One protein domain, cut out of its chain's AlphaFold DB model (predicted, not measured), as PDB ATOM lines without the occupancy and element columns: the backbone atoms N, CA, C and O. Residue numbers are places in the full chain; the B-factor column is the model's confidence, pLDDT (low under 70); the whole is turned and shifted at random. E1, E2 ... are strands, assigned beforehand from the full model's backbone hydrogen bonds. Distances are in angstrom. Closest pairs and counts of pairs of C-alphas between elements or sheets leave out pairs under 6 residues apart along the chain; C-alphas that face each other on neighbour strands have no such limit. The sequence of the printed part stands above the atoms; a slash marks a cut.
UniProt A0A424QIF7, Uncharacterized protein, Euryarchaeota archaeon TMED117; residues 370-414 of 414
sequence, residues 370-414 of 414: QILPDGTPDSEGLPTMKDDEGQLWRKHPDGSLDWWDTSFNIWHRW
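What this domain is: This is residues 370 to 414 of the 414 residues of an uncharacterized protein of Euryarchaeota archaeon TMED117 (UniProt A0A424QIF7). With little regular structure, the domain is one small twisted sheet of four short strands joined by tight turns, with a looping stretch, residues 370 to 383, leading into its edge strand E1. The strands run E1, E2, E3, E4 along the chain and in the same order across the sheet, antiparallel throughout, a meander in which each strand neighbours the one before. The class is all strand, but 16 of the 45 printed residues are in named elements. The whole is compact, radius of gyration of the C-alphas 10.1 A, spanning 28 by 23 by 15 A.

Where its parts are: E3, residues 401 to 405, is 13.1 A long. E2 is residues 392 to 395, E4 410 to 413. E1, residues 384 to 386, begins at C-alpha 384 (-45.518, 45.840, 196.286); E4 ends at C-alpha 413 (-45.278, 32.456, 193.473).

How they stand to each other: Inner strands E2 and E3 form a hairpin at 151 degrees, with N 394 and O 402 2.8 A apart. In the hairpin E1 and E2, N 393 and O 385 are 2.8 A apart. In the hairpin E3 and E4, N 412 and O 403 are 2.8 A apart. E1 and E4 are apart.

The domain as a whole: The farthest C-alphas, of Asp 374 and Asp 398, are 28.3 A apart. The printed part has no cut, and no printed residue is under 70.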
ATOM      1  N   GLN A 370     -54.645  39.475 185.499       71.12
ATOM      2  CA  GLN A 370     -54.905  40.273 186.706       71.12
ATOM      3  C   GLN A 370     -54.387  41.712 186.537       71.12
ATOM      4  O   GLN A 370     -53.410  42.117 187.163       71.12
ATOM      5  N   ILE A 371     -55.011  42.476 185.633       77.81
ATOM      6  CA  ILE A 371     -54.622  43.857 185.293       77.81
ATOM      7  C   ILE A 371     -55.763  44.821 185.644       77.81
ATOM      8  O   ILE A 371     -56.925  44.570 185.318       77.81
ATOM      9  N   LEU A 372     -55.429  45.947 186.274       77.12
ATOM     10  CA  LEU A 372     -56.348  47.042 186.575       77.12
ATOM     11  C   LEU A 372     -56.705  47.860 185.312       77.12
ATOM     12  O   LEU A 372     -55.987  47.820 184.310       77.12
ATOM     13  N   PRO A 373     -57.789  48.663 185.331       74.25
ATOM     14  CA  PRO A 373     -58.202  49.481 184.183       74.25
ATOM     15  C   PRO A 373     -57.173  50.523 183.717       74.25
ATOM     16  O   PRO A 373     -57.284  51.037 182.606       74.25
ATOM     17  N   ASP A 374     -56.193  50.856 184.558       72.62
ATOM     18  CA  ASP A 374     -55.082  51.760 184.243       72.62
ATOM     19  C   ASP A 374     -53.880  51.049 183.587       72.62
ATOM     20  O   ASP A 374     -52.883  51.695 183.263       72.62
ATOM     21  N   GLY A 375     -53.983  49.736 183.354       70.38
ATOM     22  CA  GLY A 375     -52.946  48.912 182.737       70.38
ATOM     23  C   GLY A 375     -51.873  48.421 183.707       70.38
ATOM     24  O   GLY A 375     -50.909  47.798 183.261       70.38
ATOM     25  N   THR A 376     -52.008  48.684 185.011       78.25
ATOM     26  CA  THR A 376     -51.065  48.192 186.022       78.25
ATOM     27  C   THR A 376     -51.483  46.826 186.581       78.25
ATOM     28  O   THR A 376     -52.670  46.495 186.572       78.25
ATOM     29  N   PRO A 377     -50.530  46.002 187.053       82.88
ATOM     30  CA  PRO A 377     -50.851  44.725 187.689       82.88
ATOM     31  C   PRO A 377     -51.706  44.934 188.939       82.88
ATOM     32  O   PRO A 377     -51.351  45.748 189.795       82.88
ATOM     33  N   ASP A 378     -52.801  44.188 189.075       84.25
ATOM     34  CA  ASP A 378     -53.596  44.202 190.301       84.25
ATOM     35  C   ASP A 378     -52.809  43.498 191.413       84.25
ATOM     36  O   ASP A 378     -52.547  42.295 191.347       84.25
ATOM     37  N   SER A 379     -52.385  44.249 192.433       78.31
ATOM     38  CA  SER A 379     -51.668  43.685 193.580       78.31
ATOM     39  C   SER A 379     -52.594  43.019 194.598       78.31
ATOM     40  O   SER A 379     -52.109  42.532 195.620       78.31
ATOM     41  N   GLU A 380     -53.911  43.012 194.355       79.12
ATOM     42  CA  GLU A 380     -54.945  42.478 195.249       79.12
ATOM     43  C   GLU A 380     -54.877  43.101 196.663       79.12
ATOM     44  O   GLU A 380     -55.297  42.511 197.658       79.12
ATOM     45  N   GLY A 381     -54.328  44.320 196.766       76.06
ATOM     46  CA  GLY A 381     -54.143  45.048 198.025       76.06
ATOM     47  C   GLY A 381     -52.886  44.669 198.823       76.06
ATOM     48  O   GLY A 381     -52.727  45.140 199.951       76.06
ATOM     49  N   LEU A 382     -51.986  43.852 198.264       84.12
ATOM     50  CA  LEU A 382     -50.725  43.468 198.904       84.12
ATOM     51  C   LEU A 382     -49.627  44.535 198.711       84.12
ATOM     52  O   LEU A 382     -49.592  45.203 197.672       84.12
ATOM     53  N   PRO A 383     -48.697  44.698 199.680       83.38
ATOM     54  CA  PRO A 383     -47.547  45.583 199.531       83.38
ATOM     55  C   PRO A 383     -46.665  45.152 198.359       83.38
ATOM     56  O   PRO A 383     -46.212  44.005 198.312       83.38
ATOM     57  N   THR A 384     -46.381  46.081 197.448       86.25
ATOM     58  CA  THR A 384     -45.518  45.840 196.286       86.25
ATOM     59  C   THR A 384     -44.164  46.525 196.419       86.25
ATOM     60  O   THR A 384     -44.084  47.655 196.904       86.25
ATOM     61  N   MET A 385     -43.113  45.884 195.918       85.25
ATOM     62  CA  MET A 385     -41.772  46.455 195.779       85.25
ATOM     63  C   MET A 385     -41.202  46.145 194.392       85.25
ATOM     64  O   MET A 385     -41.604  45.171 193.762       85.25
ATOM     65  N   LYS A 386     -40.277  46.978 193.914       86.56
ATOM     66  CA  LYS A 386     -39.462  46.673 192.734       86.56
ATOM     67  C   LYS A 386     -38.040  46.383 193.181       86.56
ATOM     68  O   LYS A 386     -37.567  47.043 194.106       86.56
ATOM     69  N   ASP A 387     -37.405  45.404 192.557       83.56
ATOM     70  CA  ASP A 387     -35.980  45.148 192.758       83.56
ATOM     71  C   ASP A 387     -35.107  46.039 191.860       83.56
ATOM     72  O   ASP A 387     -35.605  46.872 191.093       83.56
ATOM     73  N   ASP A 388     -33.792  45.867 191.985       84.19
ATOM     74  CA  ASP A 388     -32.773  46.639 191.265       84.19
ATOM     75  C   ASP A 388     -32.803  46.394 189.741       84.19
ATOM     76  O   ASP A 388     -32.260  47.185 188.969       84.19
ATOM     77  N   GLU A 389     -33.485  45.334 189.299       79.75
ATOM     78  CA  GLU A 389     -33.674  44.940 187.898       79.75
ATOM     79  C   GLU A 389     -35.031  45.420 187.343       79.75
ATOM     80  O   GLU A 389     -35.319  45.282 186.152       79.75
ATOM     81  N   GLY A 390     -35.849  46.062 188.185       80.75
ATOM     82  CA  GLY A 390     -37.142  46.638 187.828       80.75
ATOM     83  C   GLY A 390     -38.304  45.642 187.828       80.75
ATOM     84  O   GLY A 390     -39.419  46.028 187.458       80.75
ATOM     85  N   GLN A 391     -38.073  44.402 188.267       87.00
ATOM     86  CA  GLN A 391     -39.080  43.354 188.382       87.00
ATOM     87  C   GLN A 391     -40.020  43.671 189.554       87.00
ATOM     88  O   GLN A 391     -39.598  44.073 190.640       87.00
ATOM     89  N   LEU A 392     -41.331  43.554 189.317       87.69
ATOM     90  CA  LEU A 392     -42.350  43.874 190.316       87.69
ATOM     91  C   LEU A 392     -42.645  42.644 191.176       87.69
ATOM     92  O   LEU A 392     -42.941  41.572 190.645       87.69
ATOM     93  N   TRP A 393     -42.624  42.845 192.490       89.12
ATOM     94  CA  TRP A 393     -42.892  41.837 193.508       89.12
ATOM     95  C   TRP A 393     -44.030  42.282 194.421       89.12
ATOM     96  O   TRP A 393     -44.130  43.466 194.753       89.12
ATOM     97  N   ARG A 394     -44.853  41.341 194.887       89.44
ATOM     98  CA  ARG A 394     -45.827  41.548 195.970       89.44
ATOM     99  C   ARG A 394     -45.513  40.629 197.144       89.44
ATOM    100  O   ARG A 394     -45.106  39.488 196.946       89.44
ATOM    101  N   LYS A 395     -45.696  41.130 198.366       86.06
ATOM    102  CA  LYS A 395     -45.406  40.384 199.596       86.06
ATOM    103  C   LYS A 395     -46.677  39.992 200.329       86.06
ATOM    104  O   LYS A 395     -47.477  40.848 200.699       86.06
ATOM    105  N   HIS A 396     -46.816  38.705 200.609       86.38
ATOM    106  CA  HIS A 396     -47.915  38.163 201.395       86.38
ATOM    107  C   HIS A 396     -47.686  38.361 202.903       86.38
ATOM    108  O   HIS A 396     -46.541  38.474 203.357       86.38
ATOM    109  N   PRO A 397     -48.753  38.371 203.725       80.81
ATOM    110  CA  PRO A 397     -48.637  38.477 205.182       80.81
ATOM    111  C   PRO A 397     -47.839  37.334 205.830       80.81
ATOM    112  O   PRO A 397     -47.285  37.515 206.911       80.81
ATOM    113  N   ASP A 398     -47.769  36.173 205.171       81.44
ATOM    114  CA  ASP A 398     -46.981  35.006 205.590       81.44
ATOM    115  C   ASP A 398     -45.477  35.138 205.269       81.44
ATOM    116  O   ASP A 398     -44.681  34.284 205.655       81.44
ATOM    117  N   GLY A 399     -45.077  36.226 204.602       77.56
ATOM    118  CA  GLY A 399     -43.703  36.503 204.202       77.56
ATOM    119  C   GLY A 399     -43.311  35.950 202.832       77.56
ATOM    120  O   GLY A 399     -42.202  36.258 202.396       77.56
ATOM    121  N   SER A 400     -44.188  35.200 202.154       83.19
ATOM    122  CA  SER A 400     -43.948  34.737 200.782       83.19
ATOM    123  C   SER A 400     -44.020  35.886 199.772       83.19
ATOM    124  O   SER A 400     -44.649  36.922 200.023       83.19
ATOM    125  N   LEU A 401     -43.317  35.726 198.653       86.00
ATOM    126  CA  LEU A 401     -43.208  36.733 197.604       86.00
ATOM    127  C   LEU A 401     -43.765  36.156 196.306       86.00
ATOM    128  O   LEU A 401     -43.488  35.010 195.978       86.00
ATOM    129  N   ASP A 402     -44.504  36.961 195.551       88.56
ATOM    130  CA  ASP A 402     -44.829  36.640 194.162       88.56
ATOM    131  C   ASP A 402     -44.206  37.700 193.253       88.56
ATOM    132  O   ASP A 402     -44.208  38.884 193.604       88.56
ATOM    133  N   TRP A 403     -43.726  37.304 192.076       87.50
ATOM    134  CA  TRP A 403     -43.261  38.221 191.034       87.50
ATOM    135  C   TRP A 403     -44.261  38.310 189.882       87.50
ATOM    136  O   TRP A 403     -45.004  37.369 189.601       87.50
ATOM    137  N   TRP A 404     -44.307  39.465 189.226       88.38
ATOM    138  CA  TRP A 404     -45.210  39.726 188.109       88.38
ATOM    139  C   TRP A 404     -44.618  39.310 186.758       88.38
ATOM    140  O   TRP A 404     -43.628  39.897 186.316       88.38
ATOM    141  N   ASP A 405     -45.255  38.381 186.047       82.31
ATOM    142  CA  ASP A 405     -44.870  38.055 184.673       82.31
ATOM    143  C   ASP A 405     -45.613  38.945 183.672       82.31
ATOM    144  O   ASP A 405     -46.825  38.844 183.478       82.31
ATOM    145  N   THR A 406     -44.859  39.815 183.000       78.75
ATOM    146  CA  THR A 406     -45.379  40.737 181.979       78.75
ATOM    147  C   THR A 406     -45.763  40.053 180.665       78.75
ATOM    148  O   THR A 406     -46.554  40.607 179.905       78.75
ATOM    149  N   SER A 407     -45.242  38.857 180.387       78.50
ATOM    150  CA  SER A 407     -45.532  38.100 179.162       78.50
ATOM    151  C   SER A 407     -46.897  37.426 179.240       78.50
ATOM    152  O   SER A 407     -47.625  37.371 178.249       78.50
ATOM    153  N   PHE A 408     -47.248  36.934 180.429       72.31
ATOM    154  CA  PHE A 408     -48.489  36.195 180.665       72.31
ATOM    155  C   PHE A 408     -49.520  36.971 181.496       72.31
ATOM    156  O   PHE A 408     -50.665  36.537 181.588       72.31
ATOM    157  N   ASN A 409     -49.155  38.143 182.027       80.56
ATOM    158  CA  ASN A 409     -49.994  39.009 182.862       80.56
ATOM    159  C   ASN A 409     -50.570  38.298 184.097       80.56
ATOM    160  O   ASN A 409     -51.758  38.432 184.416       80.56
ATOM    161  N   ILE A 410     -49.716  37.528 184.773       83.69
ATOM    162  CA  ILE A 410     -50.056  36.754 185.969       83.69
ATOM    163  C   ILE A 410     -48.956  36.872 187.029       83.69
ATOM    164  O   ILE A 410     -47.783  37.079 186.718       83.69
ATOM    165  N   TRP A 411     -49.339  36.714 188.296       83.50
ATOM    166  CA  TRP A 411     -48.396  36.609 189.408       83.50
ATOM    167  C   TRP A 411     -47.894  35.172 189.562       83.50
ATOM    168  O   TRP A 411     -48.686  34.230 189.634       83.50
ATOM    169  N   HIS A 412     -46.579  35.013 189.671       82.19
ATOM    170  CA  HIS A 412     -45.927  33.741 189.950       82.19
ATOM    171  C   HIS A 412     -45.383  33.718 191.369       82.19
ATOM    172  O   HIS A 412     -44.637  34.603 191.781       82.19
ATOM    173  N   ARG A 413     -45.737  32.664 192.102       80.25
ATOM    174  CA  ARG A 413     -45.278  32.456 193.473       80.25
ATOM    175  C   ARG A 413     -43.808  32.051 193.508       80.25
ATOM    176  O   ARG A 413     -43.400  31.190 192.727       80.25
ATOM    177  N   TRP A 414     -43.056  32.656 194.423       72.38
ATOM    178  CA  TRP A 414     -41.653  32.368 194.706       72.38
ATOM    179  C   TRP A 414     -41.474  31.726 196.084       72.38
ATOM    180  O   TRP A 414     -42.094  32.205 197.068       72.38
TER     181      TRP A 414